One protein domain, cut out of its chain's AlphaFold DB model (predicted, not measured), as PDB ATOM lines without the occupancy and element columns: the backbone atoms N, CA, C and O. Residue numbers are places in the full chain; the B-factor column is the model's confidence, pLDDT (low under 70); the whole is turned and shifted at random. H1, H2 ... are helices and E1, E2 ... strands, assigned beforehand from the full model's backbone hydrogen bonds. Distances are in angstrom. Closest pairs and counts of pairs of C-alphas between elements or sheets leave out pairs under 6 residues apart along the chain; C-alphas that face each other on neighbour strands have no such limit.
ATOM      1  N   LEU A   2      81.145 102.037  89.783       64.50
ATOM      2  CA  LEU A   2      82.555 102.362  89.474       64.50
ATOM      3  C   LEU A   2      82.940 102.401  87.975       64.50
ATOM      4  O   LEU A   2      83.797 103.179  87.571       64.50
ATOM      5  N   TYR A   3      82.338 101.545  87.146       67.44
ATOM      6  CA  TYR A   3      82.631 101.501  85.708       67.44
ATOM      7  C   TYR A   3      82.105 102.734  84.963       67.44
ATOM      8  O   TYR A   3      82.818 103.307  84.144       67.44
ATOM      9  N   GLU A   4      80.883 103.154  85.286       69.00
ATOM     10  CA  GLU A   4      80.300 104.384  84.748       69.00
ATOM     11  C   GLU A   4      81.077 105.595  85.258       69.00
ATOM     12  O   GLU A   4      81.430 106.477  84.481       69.00
ATOM     13  N   ASP A   5      81.449 105.596  86.541       69.19
ATOM     14  CA  ASP A   5      82.265 106.659  87.130       69.19
ATOM     15  C   ASP A   5      83.618 106.789  86.420       69.19
ATOM     16  O   ASP A   5      84.081 107.897  86.184       69.19
ATOM     17  N   PHE A   6      84.238 105.679  86.012       73.12
ATOM     18  CA  PHE A   6      85.495 105.682  85.265       73.12
ATOM     19  C   PHE A   6      85.352 106.239  83.846       73.12
ATOM     20  O   PHE A   6      86.181 107.047  83.429       73.12
ATOM     21  N   ILE A   7      84.302 105.849  83.119       70.44
ATOM     22  CA  ILE A   7      84.015 106.381  81.777       70.44
ATOM     23  C   ILE A   7      83.738 107.885  81.844       70.44
ATOM     24  O   ILE A   7      84.229 108.639  81.006       70.44
ATOM     25  N   ASN A   8      82.988 108.314  82.859       68.12
ATOM     26  CA  ASN A   8      82.620 109.713  83.064       68.12
ATOM     27  C   ASN A   8      83.741 110.528  83.720       68.12
ATOM     28  O   ASN A   8      83.768 111.757  83.627       68.12
ATOM     29  N   SER A   9      84.697 109.866  84.374       65.81
ATOM     30  CA  SER A   9      85.883 110.521  84.892       65.81
ATOM     31  C   SER A   9      86.723 110.972  83.704       65.81
ATOM     32  O   SER A   9      87.266 110.179  82.939       65.81
ATOM     33  N   ASN A  10      86.864 112.284  83.553       68.44
ATOM     34  CA  ASN A  10      87.697 112.941  82.546       68.44
ATOM     35  C   ASN A  10      89.205 112.608  82.677       68.44
ATOM     36  O   ASN A  10      90.048 113.411  82.297       68.44
ATOM     37  N   ILE A  11      89.599 111.455  83.228       73.25
ATOM     38  CA  ILE A  11      90.988 111.011  83.385       73.25
ATOM     39  C   ILE A  11      91.712 111.044  82.041       73.25
ATOM     40  O   ILE A  11      92.822 111.565  81.967       73.25
ATOM     41  N   ALA A  12      91.069 110.574  80.971       66.56
ATOM     42  CA  ALA A  12      91.602 110.645  79.616       66.56
ATOM     43  C   ALA A  12      91.942 112.094  79.202       66.56
ATOM     44  O   ALA A  12      93.040 112.387  78.720       66.56
ATOM     45  N   LEU A  13      91.014 113.017  79.458       68.12
ATOM     46  CA  LEU A  13      91.168 114.445  79.191       68.12
ATOM     47  C   LEU A  13      92.272 115.072  80.062       68.12
ATOM     48  O   LEU A  13      93.106 115.839  79.582       68.12
ATOM     49  N   ASN A  14      92.303 114.717  81.344       75.94
ATOM     50  CA  ASN A  14      93.254 115.221  82.329       75.94
ATOM     51  C   ASN A  14      94.680 114.742  82.041       75.94
ATOM     52  O   ASN A  14      95.622 115.520  82.189       75.94
ATOM     53  N   LEU A  15      94.846 113.499  81.582       74.44
ATOM     54  CA  LEU A  15      96.133 112.969  81.134       74.44
ATOM     55  C   LEU A  15      96.658 113.766  79.940       74.44
ATOM     56  O   LEU A  15      97.798 114.217  79.978       74.44
ATOM     57  N   LYS A  16      95.822 114.037  78.932       68.56
ATOM     58  CA  LYS A  16      96.212 114.900  77.807       68.56
ATOM     59  C   LYS A  16      96.579 116.323  78.220       68.56
ATOM     60  O   LYS A  16      97.509 116.888  77.664       68.56
ATOM     61  N   LYS A  17      95.870 116.909  79.187       73.25
ATOM     62  CA  LYS A  17      96.195 118.252  79.699       73.25
ATOM     63  C   LYS A  17      97.538 118.280  80.438       73.25
ATOM     64  O   LYS A  17      98.259 119.269  80.346       73.25
ATOM     65  N   LYS A  18      97.871 117.218  81.180       78.00
ATOM     66  CA  LYS A  18      99.118 117.128  81.960       78.00
ATOM     67  C   LYS A  18     100.333 116.753  81.110       78.00
ATOM     68  O   LYS A  18     101.412 117.299  81.328       78.00
ATOM     69  N   PHE A  19     100.175 115.850  80.149       70.94
ATOM     70  CA  PHE A  19     101.250 115.447  79.249       70.94
ATOM     71  C   PHE A  19     101.257 116.350  78.015       70.94
ATOM     72  O   PHE A  19     100.452 116.189  77.107       70.94
ATOM     73  N   ARG A  20     102.198 117.302  77.978       63.34
ATOM     74  CA  ARG A  20     102.389 118.233  76.846       63.34
ATOM     75  C   ARG A  20     102.887 117.561  75.560       63.34
ATOM     76  O   ARG A  20     102.883 118.199  74.514       63.34
ATOM     77  N   ASN A  21     103.314 116.301  75.641       70.81
ATOM     78  CA  ASN A  21     103.803 115.526  74.507       70.81
ATOM     79  C   ASN A  21     102.725 114.572  74.004       70.81
ATOM     80  O   ASN A  21     101.928 114.049  74.783       70.81
ATOM     81  N   ASN A  22     102.765 114.283  72.710       69.75
ATOM     82  CA  ASN A  22     101.867 113.319  72.095       69.75
ATOM     83  C   ASN A  22     102.204 111.909  72.594       69.75
ATOM     84  O   ASN A  22     103.349 111.464  72.514       69.75
ATOM     85  N   PHE A  23     101.199 111.198  73.101       75.88
ATOM     86  CA  PHE A  23     101.336 109.812  73.535       75.88
ATOM     87  C   PHE A  23     100.139 108.987  73.067       75.88
ATOM     88  O   PHE A  23      99.016 109.481  72.944       75.88
ATOM     89  N   PHE A  24     100.383 107.701  72.828       78.00
ATOM     90  CA  PHE A  24      99.323 106.725  72.611       78.00
ATOM     91  C   PHE A  24      99.020 106.029  73.932       78.00
ATOM     92  O   PHE A  24      99.921 105.501  74.581       78.00
ATOM     93  N   SER A  25      97.751 106.023  74.327       78.75
ATOM     94  CA  SER A  25      97.278 105.334  75.525       78.75
ATOM     95  C   SER A  25      95.958 104.649  75.229       78.75
ATOM     96  O   SER A  25      95.130 105.175  74.486       78.75
ATOM     97  N   GLY A  26      95.787 103.461  75.792       80.38
ATOM     98  CA  GLY A  26      94.642 102.616  75.536       80.38
ATOM     99  C   GLY A  26      94.286 101.793  76.760       80.38
ATOM    100  O   GLY A  26      95.175 101.323  77.469       80.38
ATOM    101  N   TRP A  27      92.993 101.686  77.045       88.19
ATOM    102  CA  TRP A  27      92.468 101.050  78.246       88.19
ATOM    103  C   TRP A  27      91.724  99.772  77.867       88.19
ATOM    104  O   TRP A  27      90.983  99.743  76.883       88.19
ATOM    105  N   GLY A  28      91.937  98.711  78.642       90.81
ATOM    106  CA  GLY A  28      91.336  97.402  78.418       90.81
ATOM    107  C   GLY A  28      90.522  96.950  79.618       90.81
ATOM    108  O   GLY A  28      91.029  96.905  80.738       90.81
ATOM    109  N   LYS A  29      89.263  96.584  79.378       90.69
ATOM    110  CA  LYS A  29      88.410  95.903  80.353       90.69
ATOM    111  C   LYS A  29      88.370  94.420  80.029       90.69
ATOM    112  O   LYS A  29      88.067  94.056  78.898       90.69
ATOM    113  N   GLY A  30      88.609  93.579  81.024       90.31
ATOM    114  CA  GLY A  30      88.482  92.131  80.910       90.31
ATOM    115  C   GLY A  30      87.990  91.526  82.214       90.31
ATOM    116  O   GLY A  30      88.109  92.150  83.268       90.31
ATOM    117  N   ASN A  31      87.450  90.312  82.141       91.62
ATOM    118  CA  ASN A  31      87.022  89.565  83.326       91.62
ATOM    119  C   ASN A  31      88.209  88.931  84.072       91.62
ATOM    120  O   ASN A  31      88.074  88.472  85.200       91.62
ATOM    121  N   ASN A  32      89.381  88.911  83.439       93.12
ATOM    122  CA  ASN A  32      90.651  88.483  84.011       93.12
ATOM    123  C   ASN A  32      91.796  89.348  83.462       93.12
ATOM    124  O   ASN A  32      91.621  90.141  82.530       93.12
ATOM    125  N   ILE A  33      92.988  89.187  84.037       94.19
ATOM    126  CA  ILE A  33      94.163  89.991  83.682       94.19
ATOM    127  C   ILE A  33      94.600  89.816  82.223       94.19
ATOM    128  O   ILE A  33      95.067  90.774  81.607       94.19
ATOM    129  N   ASN A  34      94.421  88.622  81.656       94.62
ATOM    130  CA  ASN A  34      94.808  88.342  80.277       94.62
ATOM    131  C   ASN A  34      93.883  89.074  79.301       94.62
ATOM    132  O   ASN A  34      94.364  89.741  78.390       94.62
ATOM    133  N   GLU A  35      92.571  89.030  79.538       93.50
ATOM    134  CA  GLU A  35      91.592  89.792  78.759       93.50
ATOM    135  C   GLU A  35      91.816  91.301  78.872       93.50
ATOM    136  O   GLU A  35      91.814  92.006  77.863       93.50
ATOM    137  N   ALA A  36      92.047  91.809  80.087       93.50
ATOM    138  CA  ALA A  36      92.290  93.232  80.300       93.50
ATOM    139  C   ALA A  36      93.546  93.703  79.548       93.50
ATOM    140  O   ALA A  36      93.510  94.731  78.869       93.50
ATOM    141  N   ARG A  37      94.632  92.919  79.603       94.19
ATOM    142  CA  ARG A  37      95.874  93.196  78.867       94.19
ATOM    143  C   ARG A  37      95.655  93.173  77.357       94.19
ATOM    144  O   ARG A  37      95.998  94.141  76.687       94.19
ATOM    145  N   HIS A  38      95.025  92.120  76.838       93.94
ATOM    146  CA  HIS A  38      94.718  91.985  75.410       93.94
ATOM    147  C   HIS A  38      93.902  93.166  74.878       93.94
ATOM    148  O   HIS A  38      94.201  93.735  73.829       93.94
ATOM    149  N   ASN A  39      92.884  93.588  75.627       93.81
ATOM    150  CA  ASN A  39      92.047  94.715  75.232       93.81
ATOM    151  C   ASN A  39      92.806  96.054  75.312       93.81
ATOM    152  O   ASN A  39      92.634  96.909  74.441       93.81
ATOM    153  N   ALA A  40      93.707  96.230  76.283       92.44
ATOM    154  CA  ALA A  40      94.573  97.408  76.356       92.44
ATOM    155  C   ALA A  40      95.565  97.463  75.178       92.44
ATOM    156  O   ALA A  40      95.764  98.523  74.580       92.44
ATOM    157  N   GLU A  41      96.131  96.319  74.784       92.19
ATOM    158  CA  GLU A  41      96.999  96.202  73.607       92.19
ATOM    159  C   GLU A  41      96.252  96.538  72.315       92.19
ATOM    160  O   GLU A  41      96.727  97.358  71.524       92.19
ATOM    161  N   LYS A  42      95.043  95.990  72.122       91.00
ATOM    162  CA  LYS A  42      94.169  96.346  70.991       91.00
ATOM    163  C   LYS A  42      93.924  97.850  70.914       91.00
ATOM    164  O   LYS A  42      94.063  98.448  69.847       91.00
ATOM    165  N   SER A  43      93.597  98.459  72.051       89.56
ATOM    166  CA  SER A  43      93.366  99.897  72.173       89.56
ATOM    167  C   SER A  43      94.597 100.717  71.751       89.56
ATOM    168  O   SER A  43      94.503 101.666  70.969       89.56
ATOM    169  N   TYR A  44      95.786 100.302  72.189       88.50
ATOM    170  CA  TYR A  44      97.048 100.935  71.811       88.50
ATOM    171  C   TYR A  44      97.376 100.787  70.314       88.50
ATOM    172  O   TYR A  44      97.747 101.767  69.660       88.50
ATOM    173  N   ILE A  45      97.215  99.586  69.749       87.69
ATOM    174  CA  ILE A  45      97.439  99.321  68.318       87.69
ATOM    175  C   ILE A  45      96.517 100.199  67.468       87.69
ATOM    176  O   ILE A  45      96.968 100.822  66.507       87.69
ATOM    177  N   LYS A  46      95.252 100.332  67.870       86.06
ATOM    178  CA  LYS A  46      94.269 101.163  67.175       86.06
ATOM    179  C   LYS A  46      94.698 102.629  67.086       86.06
ATOM    180  O   LYS A  46      94.579 103.249  66.028       86.06
ATOM    181  N   ASN A  47      95.263 103.179  68.159       84.75
ATOM    182  CA  ASN A  47      95.829 104.529  68.148       84.75
ATOM    183  C   ASN A  47      96.994 104.672  67.163       84.75
ATOM    184  O   ASN A  47      97.038 105.633  66.391       84.75
ATOM    185  N   LYS A  48      97.902 103.688  67.127       84.38
ATOM    186  CA  LYS A  48      99.007 103.673  66.157       84.38
ATOM    187  C   LYS A  48      98.510 103.648  64.718       84.38
ATOM    188  O   LYS A  48      99.032 104.386  63.881       84.38
ATOM    189  N   GLU A  49      97.522 102.812  64.427       83.62
ATOM    190  CA  GLU A  49      96.994 102.617  63.075       83.62
ATOM    191  C   GLU A  49      96.194 103.815  62.575       83.62
ATOM    192  O   GLU A  49      96.351 104.222  61.430       83.62
ATOM    193  N   THR A  50      95.375 104.411  63.438       78.75
ATOM    194  CA  THR A  50      94.554 105.577  63.085       78.75
ATOM    195  C   THR A  50      95.329 106.892  63.135       78.75
ATOM    196  O   THR A  50      94.809 107.924  62.722       78.75
ATOM    197  N   ASN A  51      96.561 106.876  63.660       75.38
ATOM    198  CA  ASN A  51      97.345 108.070  63.989       75.38
ATOM    199  C   ASN A  51      96.574 109.087  64.837       75.38
ATOM    200  O   ASN A  51      96.819 110.294  64.791       75.38
ATOM    201  N   THR A  52      95.576 108.609  65.569       71.31
ATOM    202  CA  THR A  52      94.737 109.473  66.365       71.31
ATOM    203  C   THR A  52      95.145 109.286  67.803       71.31
ATOM    204  O   THR A  52      95.051 108.207  68.351       71.31
ATOM    205  N   GLU A  53      95.667 110.343  68.418       74.56
ATOM    206  CA  GLU A  53      95.885 110.378  69.864       74.56
ATOM    207  C   GLU A  53      94.526 110.464  70.554       74.56
ATOM    208  O   GLU A  53      94.081 111.545  70.949       74.56
ATOM    209  N   VAL A  54      93.793 109.368  70.572       77.38
ATOM    210  CA  VAL A  54      92.513 109.269  71.256       77.38
ATOM    211  C   VAL A  54      92.643 108.175  72.294       77.38
ATOM    212  O   VAL A  54      93.539 107.339  72.242       77.38
ATOM    213  N   ILE A  55      91.810 108.219  73.315       79.62
ATOM    214  CA  ILE A  55      91.876 107.216  74.372       79.62
ATOM    215  C   ILE A  55      90.685 106.303  74.158       79.62
ATOM    216  O   ILE A  55      89.550 106.743  74.318       79.62
ATOM    217  N   TYR A  56      90.941 105.062  73.740       84.50
ATOM    218  CA  TYR A  56      89.896 104.050  73.623       84.50
ATOM    219  C   TYR A  56      89.830 103.209  74.895       84.50
ATOM    220  O   TYR A  56      90.855 102.783  75.433       84.50
ATOM    221  N   LEU A  57      88.613 102.890  75.306       86.31
ATOM    222  CA  LEU A  57      88.299 101.777  76.180       86.31
ATOM    223  C   LEU A  57      87.808 100.619  75.318       86.31
ATOM    224  O   LEU A  57      86.778 100.731  74.654       86.31
ATOM    225  N   VAL A  58      88.551  99.520  75.328       88.81
ATOM    226  CA  VAL A  58      88.181  98.287  74.632       88.81
ATOM    227  C   VAL A  58      87.722  97.271  75.669       88.81
ATOM    228  O   VAL A  58      88.370  97.067  76.697       88.81
ATOM    229  N   SER A  59      86.590  96.638  75.401       88.69
ATOM    230  CA  SER A  59      86.082  95.480  76.127       88.69
ATOM    231  C   SER A  59      85.854  94.329  75.146       88.69
ATOM    232  O   SER A  59      86.033  94.488  73.939       88.69
ATOM    233  N   ASN A  60      85.427  93.166  75.644       83.75
ATOM    234  CA  ASN A  60      85.151  92.016  74.780       83.75
ATOM    235  C   ASN A  60      84.041  92.303  73.751       83.75
ATOM    236  O   ASN A  60      84.078  91.746  72.658       83.75
ATOM    237  N   ASN A  61      83.100  93.200  74.075       83.44
ATOM    238  CA  ASN A  61      81.896  93.435  73.270       83.44
ATOM    239  C   ASN A  61      81.757  94.878  72.771       83.44
ATOM    240  O   ASN A  61      80.814  95.185  72.047       83.44
ATOM    241  N   SER A  62      82.634  95.789  73.194       85.25
ATOM    242  CA  SER A  62      82.471  97.210  72.904       85.25
ATOM    243  C   SER A  62      83.797  97.941  72.805       85.25
ATOM    244  O   SER A  62      84.777  97.603  73.467       85.25
ATOM    245  N   GLU A  63      83.787  99.008  72.020       86.50
ATOM    246  CA  GLU A  63      84.879  99.963  71.921       86.50
ATOM    247  C   GLU A  63      84.299 101.361  72.129       86.50
ATOM    248  O   GLU A  63      83.281 101.719  71.535       86.50
ATOM    249  N   THR A  64      84.915 102.153  72.999       84.06
ATOM    250  CA  THR A  64      84.401 103.474  73.377       84.06
ATOM    251  C   THR A  64      85.534 104.482  73.391       84.06
ATOM    252  O   THR A  64      86.602 104.210  73.928       84.06
ATOM    253  N   ILE A  65      85.321 105.652  72.793       82.00
ATOM    254  CA  ILE A  65      86.290 106.749  72.830       82.00
ATOM    255  C   ILE A  65      86.025 107.562  74.096       82.00
ATOM    256  O   ILE A  65      84.944 108.116  74.250       82.00
ATOM    257  N   LEU A  66      87.011 107.624  74.991       78.25
ATOM    258  CA  LEU A  66      86.945 108.335  76.273       78.25
ATOM    259  C   LEU A  66      87.469 109.775  76.203       78.25
ATOM    260  O   LEU A  66      87.262 110.566  77.113       78.25
TER     261      LEU A  66
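Overview. This is residues 2 to 66 of the 155 residues of a protein of Fusobacterium pseudoperiodonticum (UniProt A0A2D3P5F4). A small three-stranded sheet has the long helix H3 covering one face, while two short helices, H1 and H2, follow one another on the sheet's other side, set off from it. The sheet's order is E1, E2, E3, and it is mixed. The printed part has 65 residues, with three named helices and three named strands in the order H1, H2, E1, H3, E2, E3, and its class is mixed, helices and strands. It is compact, with a radius of gyration of the C-alphas of 11.6 A, and spans 33 by 28 by 17 A.

Along the chain. Strands E1, residues 26 to 28, E2, residues 56 to 58, and E3, residues 63 to 65, form the sheet; E3 ends at C-alpha 65 (86.290, 106.749, 72.830). H3, residues 33 to 50, is 25.8 A long from C-alpha 33 (94.163, 89.991, 83.682). H1, residues 2 to 8, begins at C-alpha 2 (82.555, 102.362, 89.474), and H2 holds residues 11 to 18, 10.3 A.

Arrangement. E1 and E2 are parallel at 22 degrees, with N 27 and O 56 2.9 A apart, within hydrogen-bond range. E2 and E3 form an antiparallel hairpin at 162 degrees, with N 57 and O 64 at 2.8 A. H3 is on the sheet at a height of 5.5 A, making two layers, a helix on one face of a sheet. It lies over E1, with 2 of its C-alphas falling on E2, only just too few to lie over E2 too; it runs along the strands, only just, at 29.6 degrees to E1 on the local plane. The closest C-alphas of E1 and H3, Gly 28 and Ala 40, are 3.8 A apart. E1, H3 and E2 make a strand-helix-strand unit, two parallel neighbour strands joined through a helix, with a left-handed crossover. H1 and H2 meet only through their link and are not on the sheet, H2 only just, with 4 pairs of C-alphas within 10 A. H1 and E2 are only just apart, closest 8.4 A. In H1, H2 and H3 every O i to N i+4 pair is within hydrogen-bond range.

Size, cuts and confidence. The C-alphas farthest apart, Arg 20 and Asn 31, are 33.2 A apart. The printed part has no cut and no long link. In the printed part the pLDDT, the model's own confidence, is under 70 at 12 residues, among them residues 2 to 5 and 8 to 10.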